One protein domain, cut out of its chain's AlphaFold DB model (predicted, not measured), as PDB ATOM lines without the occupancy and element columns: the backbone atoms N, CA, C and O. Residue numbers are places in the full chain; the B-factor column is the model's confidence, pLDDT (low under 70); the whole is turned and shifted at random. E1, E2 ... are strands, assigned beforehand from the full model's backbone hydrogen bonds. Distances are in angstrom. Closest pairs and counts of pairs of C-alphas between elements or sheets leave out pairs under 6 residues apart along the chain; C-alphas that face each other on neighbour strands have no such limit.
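This is residues 360 to 488 of the 762 residues of the protein "Beta_helix domain-containing protein" of Thermoplasmatales archaeon (UniProt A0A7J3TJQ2). What shape do these atoms make? Two twisted sheets lie face to face as a sandwich, their strands at 14 degrees to each other, with the opening stretch, residues 360 to 374, at one end. One sheet has the order E3, E2, E5, E6, E7 and the other E4, E1, E9, E8, both antiparallel. What is it made of? The printed part has 129 residues with nine named strands, E1 to E9 in order along the chain, and no named helix; the class is all strand, though under half of the residues, 64 of 129, are in named strands. It is compact, with a radius of gyration of the C-alphas of 14.9 A, and elongated, spanning 47 by 26 by 25 A.

Which strands are beside the first one? E1, residues 375 to 385, has two antiparallel neighbours, E4, residues 414 to 419, with N 378 and O 416 3.0 A apart, and E9, residues 469 to 477, with N 379 and O 474 2.8 A apart, both within hydrogen-bond range. E1 bends by 54 degrees at residue 382. E8, residues 463 to 466, is an edge strand in a hairpin with E9, where N 464 and O 471 are 2.8 A apart. How is the other sheet joined? E2, residues 391 to 397, forms a hairpin with E3, residues 400 to 406, with N 393 and O 404 2.8 A apart, and is the antiparallel neighbour of E5, residues 426 to 433, with N 394 and O 432 2.8 A apart. E5, E6, residues 436 to 443, and E7, residues 448 to 451, make a meander, each strand the antiparallel neighbour of the one before, with N 429 and O 440 3.0 A apart and N 441 and O 450 2.9 A apart. How do the two sheets stand? The parts that face each other are 7.6 A centre to centre, with their best planes 17 degrees apart. The closest C-alphas of E6 and E9 are those of Tyr 442 and Val 475, at 7.7 A.

Where does the first strand begin? C-alpha 375 of E1 is at (35.662, 5.691, -92.556), and E1 measures 29.1 A. How long are the others? E9 measures 25.9 A and ends at C-alpha 477, (31.461, 5.711, -88.935); E6 measures 23.5 A, E5 23.2 A and E2 20.0 A.

How large is it? The C-alphas farthest apart, those of Asp 366 and Glu 387, are 48.1 A apart. Which link is long, and is there a cut? The link from E7 to E8, 11 residues, is long; the printed part has no cut. Where is confidence low? Residues 360 and 388 are under 70, and the mean pLDDT of the printed part is 90.2.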
ATOM      1  N   LYS A 360      13.842   6.834 -99.466       68.69
ATOM      2  CA  LYS A 360      15.259   6.927 -99.829       68.69
ATOM      3  C   LYS A 360      15.573   8.366-100.237       68.69
ATOM      4  O   LYS A 360      15.074   8.848-101.261       68.69
ATOM      5  N   ILE A 361      16.368   9.037 -99.412       79.44
ATOM      6  CA  ILE A 361      16.875  10.370 -99.695       79.44
ATOM      7  C   ILE A 361      17.916  10.210-100.802       79.44
ATOM      8  O   ILE A 361      18.688   9.253-100.820       79.44
ATOM      9  N   ILE A 362      17.885  11.110-101.780       84.31
ATOM     10  CA  ILE A 362      18.935  11.219-102.791       84.31
ATOM     11  C   ILE A 362      19.620  12.544-102.499       84.31
ATOM     12  O   ILE A 362      19.045  13.603-102.762       84.31
ATOM     13  N   ALA A 363      20.798  12.458-101.898       86.50
ATOM     14  CA  ALA A 363      21.625  13.595-101.541       86.50
ATOM     15  C   ALA A 363      22.796  13.706-102.527       86.50
ATOM     16  O   ALA A 363      23.382  12.704-102.939       86.50
ATOM     17  N   GLU A 364      23.133  14.935-102.911       85.75
ATOM     18  CA  GLU A 364      24.332  15.248-103.688       85.75
ATOM     19  C   GLU A 364      25.201  16.180-102.843       85.75
ATOM     20  O   GLU A 364      24.797  17.305-102.540       85.75
ATOM     21  N   ALA A 365      26.382  15.698-102.468       85.75
ATOM     22  CA  ALA A 365      27.408  16.439-101.751       85.75
ATOM     23  C   ALA A 365      28.765  16.169-102.420       85.75
ATOM     24  O   ALA A 365      28.998  15.062-102.910       85.75
ATOM     25  N   ASP A 366      29.648  17.171-102.453       86.25
ATOM     26  CA  ASP A 366      31.048  16.961-102.861       86.25
ATOM     27  C   ASP A 366      31.827  16.169-101.787       86.25
ATOM     28  O   ASP A 366      32.806  15.495-102.106       86.25
ATOM     29  N   ASP A 367      31.356  16.259-100.540       89.38
ATOM     30  CA  ASP A 367      31.872  15.676 -99.304       89.38
ATOM     31  C   ASP A 367      30.674  15.554 -98.335       89.38
ATOM     32  O   ASP A 367      29.932  16.530 -98.172       89.38
ATOM     33  N   PHE A 368      30.425  14.364 -97.776       91.44
ATOM     34  CA  PHE A 368      29.289  14.115 -96.875       91.44
ATOM     35  C   PHE A 368      29.555  14.515 -95.413       91.44
ATOM     36  O   PHE A 368      28.583  14.726 -94.689       91.44
ATOM     37  N   ASP A 369      30.817  14.688 -95.005       91.56
ATOM     38  CA  ASP A 369      31.199  15.222 -93.690       91.56
ATOM     39  C   ASP A 369      32.452  16.116 -93.810       91.56
ATOM     40  O   ASP A 369      33.587  15.664 -93.639       91.56
ATOM     41  N   PRO A 370      32.270  17.431 -94.033       91.75
ATOM     42  CA  PRO A 370      33.373  18.382 -94.153       91.75
ATOM     43  C   PRO A 370      34.263  18.541 -92.906       91.75
ATOM     44  O   PRO A 370      35.226  19.320 -92.954       91.75
ATOM     45  N   LEU A 371      33.947  17.890 -91.779       92.12
ATOM     46  CA  LEU A 371      34.768  17.898 -90.567       92.12
ATOM     47  C   LEU A 371      35.786  16.748 -90.552       92.12
ATOM     48  O   LEU A 371      36.875  16.926 -89.986       92.12
ATOM     49  N   VAL A 372      35.483  15.600 -91.177       91.50
ATOM     50  CA  VAL A 372      36.334  14.394 -91.172       91.50
ATOM     51  C   VAL A 372      36.279  13.561 -92.462       91.50
ATOM     52  O   VAL A 372      35.235  13.244 -93.000       91.50
ATOM     53  N   ASP A 373      37.450  13.069 -92.867       92.69
ATOM     54  CA  ASP A 373      37.631  12.023 -93.889       92.69
ATOM     55  C   ASP A 373      36.931  10.715 -93.443       92.69
ATOM     56  O   ASP A 373      37.354  10.096 -92.451       92.69
ATOM     57  N   ILE A 374      35.830  10.334 -94.114       93.12
ATOM     58  CA  ILE A 374      34.901   9.295 -93.627       93.12
ATOM     59  C   ILE A 374      35.475   7.877 -93.781       93.12
ATOM     60  O   ILE A 374      35.934   7.425 -94.832       93.12
ATOM     61  N   LYS A 375      35.342   7.109 -92.703       95.31
ATOM     62  CA  LYS A 375      35.662   5.691 -92.556       95.31
ATOM     63  C   LYS A 375      34.433   4.989 -92.029       95.31
ATOM     64  O   LYS A 375      33.878   5.389 -91.013       95.31
ATOM     65  N   VAL A 376      34.062   3.895 -92.679       96.38
ATOM     66  CA  VAL A 376      32.937   3.064 -92.246       96.38
ATOM     67  C   VAL A 376      33.466   1.865 -91.464       96.38
ATOM     68  O   VAL A 376      34.447   1.218 -91.843       96.38
ATOM     69  N   GLY A 377      32.819   1.607 -90.335       95.12
ATOM     70  CA  GLY A 377      33.086   0.540 -89.390       95.12
ATOM     71  C   GLY A 377      31.949  -0.477 -89.384       95.12
ATOM     72  O   GLY A 377      30.846  -0.154 -88.963       95.12
ATOM     73  N   VAL A 378      32.202  -1.732 -89.763       95.94
ATOM     74  CA  VAL A 378      31.231  -2.822 -89.520       95.94
ATOM     75  C   VAL A 378      31.562  -3.505 -88.198       95.94
ATOM     76  O   VAL A 378      32.598  -4.169 -88.075       95.94
ATOM     77  N   LYS A 379      30.695  -3.332 -87.200       94.56
ATOM     78  CA  LYS A 379      30.826  -3.864 -85.838       94.56
ATOM     79  C   LYS A 379      30.081  -5.189 -85.729       94.56
ATOM     80  O   LYS A 379      28.862  -5.204 -85.739       94.56
ATOM     81  N   ILE A 380      30.786  -6.306 -85.567       93.25
ATOM     82  CA  ILE A 380      30.150  -7.608 -85.322       93.25
ATOM     83  C   ILE A 380      29.845  -7.746 -83.828       93.25
ATOM     84  O   ILE A 380      30.767  -7.870 -83.014       93.25
ATOM     85  N   ILE A 381      28.558  -7.726 -83.470       93.81
ATOM     86  CA  ILE A 381      28.082  -7.741 -82.079       93.81
ATOM     87  C   ILE A 381      27.880  -9.181 -81.591       93.81
ATOM     88  O   ILE A 381      28.345  -9.541 -80.508       93.81
ATOM     89  N   ARG A 382      27.232 -10.031 -82.398       92.44
ATOM     90  CA  ARG A 382      27.021 -11.460 -82.114       92.44
ATOM     91  C   ARG A 382      27.139 -12.273 -83.397       92.44
ATOM     92  O   ARG A 382      26.694 -11.844 -84.453       92.44
ATOM     93  N   ALA A 383      27.722 -13.456 -83.302       91.00
ATOM     94  CA  ALA A 383      27.797 -14.415 -84.391       91.00
ATOM     95  C   ALA A 383      27.536 -15.817 -83.840       91.00
ATOM     96  O   ALA A 383      28.225 -16.248 -82.905       91.00
ATOM     97  N   ARG A 384      26.554 -16.513 -84.419       89.25
ATOM     98  CA  ARG A 384      26.136 -17.857 -84.011       89.25
ATOM     99  C   ARG A 384      26.245 -18.834 -85.174       89.25
ATOM    100  O   ARG A 384      25.877 -18.492 -86.292       89.25
ATOM    101  N   SER A 385      26.696 -20.061 -84.920       86.56
ATOM    102  CA  SER A 385      26.541 -21.171 -85.866       86.56
ATOM    103  C   SER A 385      25.517 -22.202 -85.399       86.56
ATOM    104  O   SER A 385      25.574 -22.718 -84.279       86.56
ATOM    105  N   ILE A 386      24.580 -22.508 -86.294       78.56
ATOM    106  CA  ILE A 386      23.487 -23.461 -86.089       78.56
ATOM    107  C   ILE A 386      24.086 -24.873 -86.030       78.56
ATOM    108  O   ILE A 386      24.998 -25.213 -86.794       78.56
ATOM    109  N   GLU A 387      23.626 -25.705 -85.091       72.12
ATOM    110  CA  GLU A 387      24.180 -27.050 -84.833       72.12
ATOM    111  C   GLU A 387      25.701 -27.069 -84.510       72.12
ATOM    112  O   GLU A 387      26.349 -28.114 -84.613       72.12
ATOM    113  N   LYS A 388      26.291 -25.933 -84.098       65.94
ATOM    114  CA  LYS A 388      27.725 -25.765 -83.759       65.94
ATOM    115  C   LYS A 388      28.721 -26.114 -84.879       65.94
ATOM    116  O   LYS A 388      29.855 -26.508 -84.596       65.94
ATOM    117  N   LYS A 389      28.348 -25.965 -86.151       71.44
ATOM    118  CA  LYS A 389      29.297 -26.117 -87.273       71.44
ATOM    119  C   LYS A 389      30.288 -24.947 -87.274       71.44
ATOM    120  O   LYS A 389      29.874 -23.805 -87.121       71.44
ATOM    121  N   GLU A 390      31.587 -25.188 -87.437       80.44
ATOM    122  CA  GLU A 390      32.537 -24.081 -87.631       80.44
ATOM    123  C   GLU A 390      32.392 -23.501 -89.046       80.44
ATOM    124  O   GLU A 390      32.406 -24.237 -90.036       80.44
ATOM    125  N   GLY A 391      32.256 -22.178 -89.135       81.50
ATOM    126  CA  GLY A 391      32.095 -21.423 -90.375       81.50
ATOM    127  C   GLY A 391      33.159 -20.337 -90.524       81.50
ATOM    128  O   GLY A 391      33.713 -19.849 -89.540       81.50
ATOM    129  N   LEU A 392      33.443 -19.945 -91.767       89.19
ATOM    130  CA  LEU A 392      34.314 -18.812 -92.080       89.19
ATOM    131  C   LEU A 392      33.464 -17.685 -92.673       89.19
ATOM    132  O   LEU A 392      33.087 -17.749 -93.846       89.19
ATOM    133  N   LEU A 393      33.195 -16.666 -91.860       90.31
ATOM    134  CA  LEU A 393      32.609 -15.407 -92.303       90.31
ATOM    135  C   LEU A 393      33.691 -14.551 -92.955       90.31
ATOM    136  O   LEU A 393      34.805 -14.432 -92.444       90.31
ATOM    137  N   LYS A 394      33.348 -13.897 -94.055       93.38
ATOM    138  CA  LYS A 394      34.142 -12.817 -94.640       93.38
ATOM    139  C   LYS A 394      33.264 -11.591 -94.757       93.38
ATOM    140  O   LYS A 394      32.111 -11.718 -95.160       93.38
ATOM    141  N   VAL A 395      33.811 -10.435 -94.423       94.69
ATOM    142  CA  VAL A 395      33.087  -9.166 -94.496       94.69
ATOM    143  C   VAL A 395      33.945  -8.169 -95.253       94.69
ATOM    144  O   VAL A 395      35.142  -8.042 -94.967       94.69
ATOM    145  N   PHE A 396      33.337  -7.508 -96.231       95.94
ATOM    146  CA  PHE A 396      33.977  -6.546 -97.119       95.94
ATOM    147  C   PHE A 396      33.249  -5.203 -97.071       95.94
ATOM    148  O   PHE A 396      32.025  -5.190 -97.037       95.94
ATOM    149  N   ILE A 397      34.003  -4.108 -97.127       96.12
ATOM    150  CA  ILE A 397      33.546  -2.722 -97.279       96.12
ATOM    151  C   ILE A 397      34.268  -2.170 -98.518       96.12
ATOM    152  O   ILE A 397      35.495  -2.253 -98.609       96.12
ATOM    153  N   GLU A 398      33.520  -1.725 -99.529       93.00
ATOM    154  CA  GLU A 398      34.028  -1.364-100.870       93.00
ATOM    155  C   GLU A 398      35.016  -2.400-101.472       93.00
ATOM    156  O   GLU A 398      35.981  -2.074-102.167       93.00
ATOM    157  N   GLY A 399      34.796  -3.690-101.190       89.12
ATOM    158  CA  GLY A 399      35.635  -4.798-101.665       89.12
ATOM    159  C   GLY A 399      36.961  -5.012-100.915       89.12
ATOM    160  O   GLY A 399      37.675  -5.970-101.223       89.12
ATOM    161  N   LYS A 400      37.291  -4.189 -99.911       90.00
ATOM    162  CA  LYS A 400      38.362  -4.444 -98.927       90.00
ATOM    163  C   LYS A 400      37.757  -5.218 -97.758       90.00
ATOM    164  O   LYS A 400      36.657  -4.893 -97.340       90.00
ATOM    165  N   GLY A 401      38.406  -6.257 -97.233       83.00
ATOM    166  CA  GLY A 401      37.745  -7.093 -96.228       83.00
ATOM    167  C   GLY A 401      38.644  -8.030 -95.441       83.00
ATOM    168  O   GLY A 401      39.833  -8.187 -95.728       83.00
ATOM    169  N   LYS A 402      38.045  -8.654 -94.426       87.88
ATOM    170  CA  LYS A 402      38.705  -9.546 -93.462       87.88
ATOM    171  C   LYS A 402      37.868 -10.805 -93.217       87.88
ATOM    172  O   LYS A 402      36.673 -10.843 -93.513       87.88
ATOM    173  N   GLU A 403      38.514 -11.837 -92.679       88.88
ATOM    174  CA  GLU A 403      37.932 -13.164 -92.456       88.88
ATOM    175  C   GLU A 403      37.886 -13.510 -90.957       88.88
ATOM    176  O   GLU A 403      38.814 -13.184 -90.213       88.88
ATOM    177  N   TYR A 404      36.821 -14.193 -90.532       83.56
ATOM    178  CA  TYR A 404      36.502 -14.535 -89.143       83.56
ATOM    179  C   TYR A 404      36.027 -15.978 -89.052       83.56
ATOM    180  O   TYR A 404      35.169 -16.403 -89.822       83.56
ATOM    181  N   VAL A 405      36.555 -16.726 -88.084       84.62
ATOM    182  CA  VAL A 405      36.020 -18.047 -87.742       84.62
ATOM    183  C   VAL A 405      34.885 -17.859 -86.740       84.62
ATOM    184  O   VAL A 405      35.082 -17.228 -85.704       84.62
ATOM    185  N   ILE A 406      33.718 -18.416 -87.051       82.31
ATOM    186  CA  ILE A 406      32.554 -18.485 -86.164       82.31
ATOM    187  C   ILE A 406      32.372 -19.945 -85.757       82.31
ATOM    188  O   ILE A 406      32.409 -20.839 -86.602       82.31
ATOM    189  N   GLY A 407      32.156 -20.188 -84.468       79.31
ATOM    190  CA  GLY A 407      31.859 -21.515 -83.940       79.31
ATOM    191  C   GLY A 407      31.099 -21.413 -82.625       79.31
ATOM    192  O   GLY A 407      31.586 -20.798 -81.678       79.31
ATOM    193  N   GLY A 408      29.911 -22.017 -82.566       83.12
ATOM    194  CA  GLY A 408      28.988 -21.830 -81.446       83.12
ATOM    195  C   GLY A 408      28.380 -20.427 -81.446       83.12
ATOM    196  O   GLY A 408      28.237 -19.825 -82.503       83.12
ATOM    197  N   ASP A 409      28.024 -19.921 -80.267       87.62
ATOM    198  CA  ASP A 409      27.438 -18.593 -80.054       87.62
ATOM    199  C   ASP A 409      28.474 -17.670 -79.400       87.62
ATOM    200  O   ASP A 409      29.017 -17.995 -78.340       87.62
ATOM    201  N   THR A 410      28.795 -16.549 -80.047       88.12
ATOM    202  CA  THR A 410      29.881 -15.651 -79.629       88.12
ATOM    203  C   THR A 410      29.488 -14.185 -79.772       88.12
ATOM    204  O   THR A 410      28.803 -13.818 -80.722       88.12
ATOM    205  N   SER A 411      29.977 -13.325 -78.874       88.81
ATOM    206  CA  SER A 411      29.854 -11.864 -78.987       88.81
ATOM    207  C   SER A 411      31.238 -11.224 -79.138       88.81
ATOM    208  O   SER A 411      31.836 -10.831 -78.134       88.81
ATOM    209  N   PRO A 412      31.809 -11.182 -80.358       84.94
ATOM    210  CA  PRO A 412      33.201 -10.785 -80.557       84.94
ATOM    211  C   PRO A 412      33.452  -9.281 -80.367       84.94
ATOM    212  O   PRO A 412      34.598  -8.913 -80.115       84.94
ATOM    213  N   ASN A 413      32.423  -8.428 -80.480       83.94
ATOM    214  CA  ASN A 413      32.499  -6.964 -80.323       83.94
ATOM    215  C   ASN A 413      33.670  -6.323 -81.091       83.94
ATOM    216  O   ASN A 413      34.388  -5.457 -80.590       83.94
ATOM    217  N   TYR A 414      33.873  -6.784 -82.322       84.94
ATOM    218  CA  TYR A 414      35.003  -6.419 -83.168       84.94
ATOM    219  C   TYR A 414      34.541  -5.536 -84.342       84.94
ATOM    220  O   TYR A 414      33.468  -5.771 -84.891       84.94
ATOM    221  N   ILE A 415      35.356  -4.549 -84.744       91.44
ATOM    222  CA  ILE A 415      35.004  -3.538 -85.758       91.44
ATOM    223  C   ILE A 415      35.962  -3.579 -86.959       91.44
ATOM    224  O   ILE A 415      37.184  -3.466 -86.809       91.44
ATOM    225  N   ILE A 416      35.402  -3.688 -88.166       91.38
ATOM    226  CA  ILE A 416      36.108  -3.575 -89.449       91.38
ATOM    227  C   ILE A 416      36.044  -2.129 -89.915       91.38
ATOM    228  O   ILE A 416      35.064  -1.742 -90.532       91.38
ATOM    229  N   TRP A 417      37.091  -1.359 -89.653       94.06
ATOM    230  CA  TRP A 417      37.259  -0.040 -90.258       94.06
ATOM    231  C   TRP A 417      37.860  -0.146 -91.655       94.06
ATOM    232  O   TRP A 417      38.919  -0.762 -91.805       94.06
ATOM    233  N   GLU A 418      37.224   0.496 -92.631       95.62
ATOM    234  CA  GLU A 418      37.790   0.771 -93.950       95.62
ATOM    235  C   GLU A 418      37.534   2.226 -94.365       95.62
ATOM    236  O   GLU A 418      36.530   2.842 -94.018       95.62
ATOM    237  N   ASP A 419      38.492   2.748 -95.122       93.12
ATOM    238  CA  ASP A 419      38.500   4.067 -95.763       93.12
ATOM    239  C   ASP A 419      37.546   4.050 -96.969       93.12
ATOM    240  O   ASP A 419      37.718   3.180 -97.839       93.12
ATOM    241  N   VAL A 420      36.559   4.952 -97.021       93.69
ATOM    242  CA  VAL A 420      35.504   4.970 -98.057       93.69
ATOM    243  C   VAL A 420      35.527   6.265 -98.867       93.69
ATOM    244  O   VAL A 420      36.101   7.262 -98.454       93.69
ATOM    245  N   ASN A 421      34.907   6.258-100.045       90.69
ATOM    246  CA  ASN A 421      34.784   7.468-100.858       90.69
ATOM    247  C   ASN A 421      33.571   8.326-100.440       90.69
ATOM    248  O   ASN A 421      32.498   8.197-101.035       90.69
ATOM    249  N   ASP A 422      33.791   9.220 -99.475       87.06
ATOM    250  CA  ASP A 422      32.858  10.234 -98.947       87.06
ATOM    251  C   ASP A 422      32.183  11.136 -99.995       87.06
ATOM    252  O   ASP A 422      31.068  11.572 -99.770       87.06
ATOM    253  N   SER A 423      32.745  11.326-101.191       88.38
ATOM    254  CA  SER A 423      32.050  11.978-102.326       88.38
ATOM    255  C   SER A 423      30.885  11.154-102.926       88.38
ATOM    256  O   SER A 423      30.404  11.426-104.033       88.38
ATOM    257  N   ARG A 424      30.445  10.078-102.256       91.75
ATOM    258  CA  ARG A 424      29.301   9.238-102.642       91.75
ATOM    259  C   ARG A 424      28.475   8.845-101.430       91.75
ATOM    260  O   ARG A 424      28.946   8.129-100.562       91.75
ATOM    261  N   GLN A 425      27.178   9.121-101.510       94.19
ATOM    262  CA  GLN A 425      26.193   8.750-100.493       94.19
ATOM    263  C   GLN A 425      26.170   7.246-100.132       94.19
ATOM    264  O   GLN A 425      25.793   6.893 -99.028       94.19
ATOM    265  N   ASN A 426      26.492   6.336-101.063       95.31
ATOM    266  CA  ASN A 426      26.241   4.896-100.896       95.31
ATOM    267  C   ASN A 426      27.567   4.118-100.787       95.31
ATOM    268  O   ASN A 426      28.308   4.086-101.776       95.31
ATOM    269  N   VAL A 427      27.820   3.429 -99.666       96.31
ATOM    270  CA  VAL A 427      28.965   2.503 -99.505       96.31
ATOM    271  C   VAL A 427      28.514   1.042 -99.513       96.31
ATOM    272  O   VAL A 427      27.468   0.678 -98.979       96.31
ATOM    273  N   ASP A 428      29.307   0.198-100.173       96.94
ATOM    274  CA  ASP A 428      28.986  -1.207-100.419       96.94
ATOM    275  C   ASP A 428      29.536  -2.118 -99.320       96.94
ATOM    276  O   ASP A 428      30.743  -2.093 -99.066       96.94
ATOM    277  N   ILE A 429      28.687  -2.945 -98.703       97.62
ATOM    278  CA  ILE A 429      29.097  -3.882 -97.650       97.62
ATOM    279  C   ILE A 429      28.606  -5.294 -97.990       97.62
ATOM    280  O   ILE A 429      27.421  -5.517 -98.238       97.62
ATOM    281  N   GLU A 430      29.515  -6.272 -97.987       97.31
ATOM    282  CA  GLU A 430      29.215  -7.668 -98.333       97.31
ATOM    283  C   GLU A 430      29.637  -8.646 -97.232       97.31
ATOM    284  O   GLU A 430      30.815  -8.738 -96.883       97.31
ATOM    285  N   PHE A 431      28.692  -9.464 -96.770       95.62
ATOM    286  CA  PHE A 431      28.906 -10.595 -95.871       95.62
ATOM    287  C   PHE A 431      28.895 -11.903 -96.674       95.62
ATOM    288  O   PHE A 431      28.030 -12.124 -97.524       95.62
ATOM    289  N   ILE A 432      29.855 -12.794 -96.426       93.88
ATOM    290  CA  ILE A 432      29.998 -14.064 -97.150       93.88
ATOM    291  C   ILE A 432      30.229 -15.204 -96.163       93.88
ATOM    292  O   ILE A 432      31.213 -15.189 -95.425       93.88
ATOM    293  N   MET A 433      29.372 -16.223 -96.215       89.94
ATOM    294  CA  MET A 433      29.493 -17.460 -95.441       89.94
ATOM    295  C   MET A 433      29.430 -18.659 -96.394       89.94
ATOM    296  O   MET A 433      28.413 -18.923 -97.034       89.94
ATOM    297  N   GLY A 434      30.531 -19.400 -96.524       86.75
ATOM    298  CA  GLY A 434      30.602 -20.566 -97.412       86.75
ATOM    299  C   GLY A 434      30.373 -20.221 -98.892       86.75
ATOM    300  O   GLY A 434      31.299 -19.795 -99.582       86.75
ATOM    301  N   LYS A 435      29.155 -20.460 -99.397       88.94
ATOM    302  CA  LYS A 435      28.713 -20.089-100.762       88.94
ATOM    303  C   LYS A 435      27.663 -18.980-100.780       88.94
ATOM    304  O   LYS A 435      27.316 -18.502-101.857       88.94
ATOM    305  N   GLU A 436      27.127 -18.626 -99.624       94.19
ATOM    306  CA  GLU A 436      26.119 -17.592 -99.500       94.19
ATOM    307  C   GLU A 436      26.787 -16.228 -99.399       94.19
ATOM    308  O   GLU A 436      27.815 -16.061 -98.741       94.19
ATOM    309  N   ARG A 437      26.178 -15.257-100.069       95.12
ATOM    310  CA  ARG A 437      26.526 -13.845-100.014       95.12
ATOM    311  C   ARG A 437      25.273 -13.083 -99.600       95.12
ATOM    312  O   ARG A 437      24.169 -13.471 -99.991       95.12
ATOM    313  N   ARG A 438      25.475 -12.044 -98.802       96.38
ATOM    314  CA  ARG A 438      24.482 -11.060 -98.379       96.38
ATOM    315  C   ARG A 438      25.123  -9.687 -98.524       96.38
ATOM    316  O   ARG A 438      26.321  -9.552 -98.269       96.38
ATOM    317  N   ARG A 439      24.376  -8.701 -98.996       96.62
ATOM    318  CA  ARG A 439      24.888  -7.388 -99.381       96.62
ATOM    319  C   ARG A 439      23.940  -6.300 -98.905       96.62
ATOM    320  O   ARG A 439      22.754  -6.329 -99.224       96.62
ATOM    321  N   ILE A 440      24.495  -5.323 -98.205       96.69
ATOM    322  CA  ILE A 440      23.804  -4.095 -97.816       96.69
ATOM    323  C   ILE A 440      24.500  -2.899 -98.460       96.69
ATOM    324  O   ILE A 440      25.669  -2.961 -98.852       96.69
ATOM    325  N   ILE A 441      23.759  -1.809 -98.574       96.00
ATOM    326  CA  ILE A 441      24.245  -0.519 -99.039       96.00
ATOM    327  C   ILE A 441      24.007   0.461 -97.896       96.00
ATOM    328  O   ILE A 441      22.854   0.686 -97.537       96.00
ATOM    329  N   TYR A 442      25.086   0.996 -97.331       96.06
ATOM    330  CA  TYR A 442      25.056   1.992 -96.261       96.06
ATOM    331  C   TYR A 442      24.936   3.404 -96.845       96.06
ATOM    332  O   TYR A 442      25.559   3.697 -97.869       96.06
ATOM    333  N   ASP A 443      24.131   4.247 -96.211       94.38
ATOM    334  CA  ASP A 443      23.757   5.594 -96.632       94.38
ATOM    335  C   ASP A 443      24.432   6.638 -95.732       94.38
ATOM    336  O   ASP A 443      24.003   6.870 -94.605       94.38
ATOM    337  N   LEU A 444      25.480   7.288 -96.247       94.81
ATOM    338  CA  LEU A 444      26.222   8.345 -95.546       94.81
ATOM    339  C   LEU A 444      25.384   9.608 -95.280       94.81
ATOM    340  O   LEU A 444      25.849  10.493 -94.573       94.81
ATOM    341  N   ALA A 445      24.187   9.722 -95.865       93.12
ATOM    342  CA  ALA A 445      23.297  10.856 -95.638       93.12
ATOM    343  C   ALA A 445      22.276  10.623 -94.514       93.12
ATOM    344  O   ALA A 445      21.575  11.569 -94.157       93.12
ATOM    345  N   THR A 446      22.084   9.372 -94.074       91.31
ATOM    346  CA  THR A 446      20.967   8.998 -93.188       91.31
ATOM    347  C   THR A 446      21.293   7.871 -92.192       91.31
ATOM    348  O   THR A 446      20.401   7.079 -91.873       91.31
ATOM    349  N   GLY A 447      22.573   7.650 -91.864       91.94
ATOM    350  CA  GLY A 447      23.034   6.624 -90.908       91.94
ATOM    351  C   GLY A 447      22.591   5.169 -91.172       91.94
ATOM    352  O   GLY A 447      22.840   4.278 -90.361       91.94
ATOM    353  N   SER A 448      21.924   4.895 -92.296       92.19
ATOM    354  CA  SER A 448      21.031   3.742 -92.466       92.19
ATOM    355  C   SER A 448      21.474   2.841 -93.606       92.19
ATOM    356  O   SER A 448      22.256   3.242 -94.462       92.19
ATOM    357  N   TRP A 449      20.959   1.615 -93.672       93.62
ATOM    358  CA  TRP A 449      21.261   0.706 -94.774       93.62
ATOM    359  C   TRP A 449      20.052  -0.056 -95.305       93.62
ATOM    360  O   TRP A 449      18.992  -0.156 -94.686       93.62
ATOM    361  N   TYR A 450      20.231  -0.575 -96.516       91.56
ATOM    362  CA  TYR A 450      19.221  -1.331 -97.245       91.56
ATOM    363  C   TYR A 450      19.868  -2.355 -98.186       91.56
ATOM    364  O   TYR A 450      20.928  -2.110 -98.769       91.56
ATOM    365  N   GLY A 451      19.217  -3.501 -98.382       92.56
ATOM    366  CA  GLY A 451      19.704  -4.576 -99.250       92.56
ATOM    367  C   GLY A 451      19.115  -5.924 -98.853       92.56
ATOM    368  O   GLY A 451      17.897  -6.060 -98.784       92.56
ATOM    369  N   ASP A 452      19.984  -6.900 -98.593       94.06
ATOM    370  CA  ASP A 452      19.618  -8.196 -97.996       94.06
ATOM    371  C   ASP A 452      19.295  -8.111 -96.482       94.06
ATOM    372  O   ASP A 452      18.944  -9.126 -95.891       94.06
ATOM    373  N   ASP A 453      19.436  -6.926 -95.881       94.19
ATOM    374  CA  ASP A 453      19.029  -6.540 -94.519       94.19
ATOM    375  C   ASP A 453      18.556  -5.075 -94.588       94.19
ATOM    376  O   ASP A 453      19.158  -4.267 -95.320       94.19
ATOM    377  N   TRP A 454      17.439  -4.751 -93.935       91.44
ATOM    378  CA  TRP A 454      16.866  -3.400 -93.892       91.44
ATOM    379  C   TRP A 454      15.895  -3.219 -92.714       91.44
ATOM    380  O   TRP A 454      15.260  -4.158 -92.244       91.44
ATOM    381  N   ARG A 455      15.741  -1.973 -92.255       88.38
ATOM    382  CA  ARG A 455      14.915  -1.605 -91.094       88.38
ATOM    383  C   ARG A 455      13.443  -2.014 -91.265       88.38
ATOM    384  O   ARG A 455      12.704  -1.341 -91.987       88.38
ATOM    385  N   GLY A 456      13.022  -3.066 -90.560       84.31
ATOM    386  CA  GLY A 456      11.659  -3.611 -90.609       84.31
ATOM    387  C   GLY A 456      11.487  -4.881 -91.451       84.31
ATOM    388  O   GLY A 456      10.362  -5.183 -91.858       84.31
ATOM    389  N   ASP A 457      12.569  -5.609 -91.747       87.81
ATOM    390  CA  ASP A 457      12.493  -6.983 -92.253       87.81
ATOM    391  C   ASP A 457      12.124  -8.009 -91.156       87.81
ATOM    392  O   ASP A 457      12.116  -7.713 -89.965       87.81
ATOM    393  N   GLU A 458      11.764  -9.234 -91.563       86.00
ATOM    394  CA  GLU A 458      11.234 -10.275 -90.658       86.00
ATOM    395  C   GLU A 458      12.262 -10.811 -89.640       86.00
ATOM    396  O   GLU A 458      11.908 -11.601 -88.764       86.00
ATOM    397  N   ASN A 459      13.536 -10.453 -89.797       88.62
ATOM    398  CA  ASN A 459      14.670 -10.943 -89.017       88.62
ATOM    399  C   ASN A 459      15.386  -9.830 -88.242       88.62
ATOM    400  O   ASN A 459      16.349 -10.144 -87.539       88.62
ATOM    401  N   GLY A 460      14.891  -8.595 -88.297       89.75
ATOM    402  CA  GLY A 460      15.403  -7.455 -87.551       89.75
ATOM    403  C   GLY A 460      16.605  -6.769 -88.205       89.75
ATOM    404  O   GLY A 460      17.398  -7.373 -88.927       89.75
ATOM    405  N   TYR A 461      16.758  -5.489 -87.893       92.94
ATOM    406  CA  TYR A 461      17.743  -4.600 -88.493       92.94
ATOM    407  C   TYR A 461      19.153  -4.868 -87.957       92.94
ATOM    408  O   TYR A 461      19.393  -4.877 -86.746       92.94
ATOM    409  N   GLY A 462      20.122  -5.051 -88.857       94.31
ATOM    410  CA  GLY A 462      21.479  -5.420 -88.456       94.31
ATOM    411  C   GLY A 462      21.613  -6.896 -88.079       94.31
ATOM    412  O   GLY A 462      22.466  -7.252 -87.264       94.31
ATOM    413  N   HIS A 463      20.794  -7.776 -88.653       93.56
ATOM    414  CA  HIS A 463      20.838  -9.217 -88.450       93.56
ATOM    415  C   HIS A 463      20.767  -9.991 -89.776       93.56
ATOM    416  O   HIS A 463      19.718 -10.158 -90.381       93.56
ATOM    417  N   VAL A 464      21.885 -10.592 -90.187       92.38
ATOM    418  CA  VAL A 464      21.970 -11.398 -91.411       92.38
ATOM    419  C   VAL A 464      21.932 -12.902 -91.115       92.38
ATOM    420  O   VAL A 464      22.798 -13.442 -90.421       92.38
ATOM    421  N   VAL A 465      20.977 -13.599 -91.741       90.19
ATOM    422  CA  VAL A 465      20.779 -15.057 -91.629       90.19
ATOM    423  C   VAL A 465      21.358 -15.817 -92.833       90.19
ATOM    424  O   VAL A 465      21.093 -15.491 -93.996       90.19
ATOM    425  N   PHE A 466      22.109 -16.884 -92.553       89.62
ATOM    426  CA  PHE A 466      22.639 -17.888 -93.487       89.62
ATOM    427  C   PHE A 466      22.089 -19.286 -93.142       89.62
ATOM    428  O   PHE A 466      21.578 -19.512 -92.051       89.62
ATOM    429  N   SER A 467      22.248 -20.270 -94.032       86.00
ATOM    430  CA  SER A 467      21.712 -21.631 -93.820       86.00
ATOM    431  C   SER A 467      22.271 -22.386 -92.602       86.00
ATOM    432  O   SER A 467      21.576 -23.237 -92.053       86.00
ATOM    433  N   ASP A 468      23.500 -22.079 -92.174       84.31
ATOM    434  CA  ASP A 468      24.177 -22.701 -91.023       84.31
ATOM    435  C   ASP A 468      24.619 -21.665 -89.954       84.31
ATOM    436  O   ASP A 468      25.341 -22.023 -89.018       84.31
ATOM    437  N   ALA A 469      24.253 -20.378 -90.073       88.75
ATOM    438  CA  ALA A 469      24.746 -19.317 -89.179       88.75
ATOM    439  C   ALA A 469      23.884 -18.040 -89.161       88.75
ATOM    440  O   ALA A 469      23.246 -17.702 -90.151       88.75
ATOM    441  N   GLU A 470      23.970 -17.280 -88.072       91.12
ATOM    442  CA  GLU A 470      23.338 -15.968 -87.866       91.12
ATOM    443  C   GLU A 470      24.393 -14.931 -87.448       91.12
ATOM    444  O   GLU A 470      25.367 -15.258 -86.752       91.12
ATOM    445  N   LEU A 471      24.214 -13.679 -87.870       92.75
ATOM    446  CA  LEU A 471      25.173 -12.596 -87.665       92.75
ATOM    447  C   LEU A 471      24.470 -11.285 -87.306       92.75
ATOM    448  O   LEU A 471      23.876 -10.659 -88.175       92.75
ATOM    449  N   TRP A 472      24.621 -10.828 -86.064       94.06
ATOM    450  CA  TRP A 472      24.184  -9.503 -85.627       94.06
ATOM    451  C   TRP A 472      25.347  -8.514 -85.701       94.06
ATOM    452  O   TRP A 472      26.432  -8.761 -85.150       94.06
ATOM    453  N   PHE A 473      25.119  -7.388 -86.361       95.31
ATOM    454  CA  PHE A 473      26.106  -6.355 -86.625       95.31
ATOM    455  C   PHE A 473      25.512  -4.951 -86.465       95.31
ATOM    456  O   PHE A 473      24.304  -4.766 -86.405       95.31
ATOM    457  N   ASP A 474      26.396  -3.964 -86.404       95.31
ATOM    458  CA  ASP A 474      26.077  -2.550 -86.582       95.31
ATOM    459  C   ASP A 474      26.956  -1.984 -87.697       95.31
ATOM    460  O   ASP A 474      28.080  -2.466 -87.908       95.31
ATOM    461  N   VAL A 475      26.485  -0.928 -88.354       95.62
ATOM    462  CA  VAL A 475      27.339  -0.062 -89.171       95.62
ATOM    463  C   VAL A 475      27.510   1.258 -88.433       95.62
ATOM    464  O   VAL A 475      26.538   1.866 -88.005       95.62
ATOM    465  N   ILE A 476      28.760   1.670 -88.256       93.81
ATOM    466  CA  ILE A 476      29.160   2.929 -87.623       93.81
ATOM    467  C   ILE A 476      30.129   3.668 -88.549       93.81
ATOM    468  O   ILE A 476      30.664   3.079 -89.490       93.81
ATOM    469  N   TYR A 477      30.421   4.929 -88.262       93.12
ATOM    470  CA  TYR A 477      31.461   5.711 -88.935       93.12
ATOM    471  C   TYR A 477      32.303   6.467 -87.892       93.12
ATOM    472  O   TYR A 477      32.073   6.339 -86.687       93.12
ATOM    473  N   ASN A 478      33.355   7.170 -88.316       92.62
ATOM    474  CA  ASN A 478      34.220   7.963 -87.433       92.62
ATOM    475  C   ASN A 478      33.617   9.335 -87.109       92.62
ATOM    476  O   ASN A 478      34.226  10.364 -87.400       92.62
ATOM    477  N   ASP A 479      32.441   9.293 -86.502       88.75
ATOM    478  CA  ASP A 479      31.653  10.439 -86.072       88.75
ATOM    479  C   ASP A 479      32.454  11.489 -85.275       88.75
ATOM    480  O   ASP A 479      33.376  11.137 -84.525       88.75
ATOM    481  N   TYR A 480      32.153  12.776 -85.486       91.69
ATOM    482  CA  TYR A 480      33.008  13.884 -85.038       91.69
ATOM    483  C   TYR A 480      32.871  14.175 -83.541       91.69
ATOM    484  O   TYR A 480      33.883  14.284 -82.836       91.69
ATOM    485  N   ASP A 481      31.639  14.302 -83.053       91.06
ATOM    486  CA  ASP A 481      31.317  14.556 -81.647       91.06
ATOM    487  C   ASP A 481      30.762  13.314 -80.926       91.06
ATOM    488  O   ASP A 481      30.894  13.223 -79.699       91.06
ATOM    489  N   GLY A 482      30.296  12.302 -81.662       90.56
ATOM    490  CA  GLY A 482      30.145  10.931 -81.183       90.56
ATOM    491  C   GLY A 482      28.761  10.584 -80.645       90.56
ATOM    492  O   GLY A 482      28.697   9.811 -79.685       90.56
ATOM    493  N   ASP A 483      27.694  11.169 -81.189       89.69
ATOM    494  CA  ASP A 483      26.303  10.782 -80.899       89.69
ATOM    495  C   ASP A 483      25.701   9.801 -81.923       89.69
ATOM    496  O   ASP A 483      24.714   9.126 -81.628       89.69
ATOM    497  N   GLY A 484      26.357   9.619 -83.073       89.19
ATOM    498  CA  GLY A 484      25.973   8.668 -84.113       89.19
ATOM    499  C   GLY A 484      25.059   9.220 -85.210       89.19
ATOM    500  O   GLY A 484      24.701   8.439 -86.097       89.19
ATOM    501  N   LEU A 485      24.706  10.509 -85.184       93.31
ATOM    502  CA  LEU A 485      23.957  11.188 -86.246       93.31
ATOM    503  C   LEU A 485      24.899  11.661 -87.354       93.31
ATOM    504  O   LEU A 485      25.880  12.358 -87.101       93.31
ATOM    505  N   THR A 486      24.614  11.333 -88.617       93.75
ATOM    506  CA  THR A 486      25.492  11.800 -89.698       93.75
ATOM    507  C   THR A 486      25.456  13.326 -89.814       93.75
ATOM    508  O   THR A 486      24.396  13.944 -89.702       93.75
ATOM    509  N   TYR A 487      26.588  13.941 -90.177       94.50
ATOM    510  CA  TYR A 487      26.679  15.379 -90.479       94.50
ATOM    511  C   TYR A 487      25.526  15.872 -91.383       94.50
ATOM    512  O   TYR A 487      25.015  16.990 -91.252       94.50
ATOM    513  N   TRP A 488      25.091  15.028 -92.326       93.94
ATOM    514  CA  TRP A 488      23.974  15.337 -93.209       93.94
ATOM    515  C   TRP A 488      22.614  15.340 -92.495       93.94
ATOM    516  O   TRP A 488      21.816  16.246 -92.763       93.94
TER     517      TRP A 488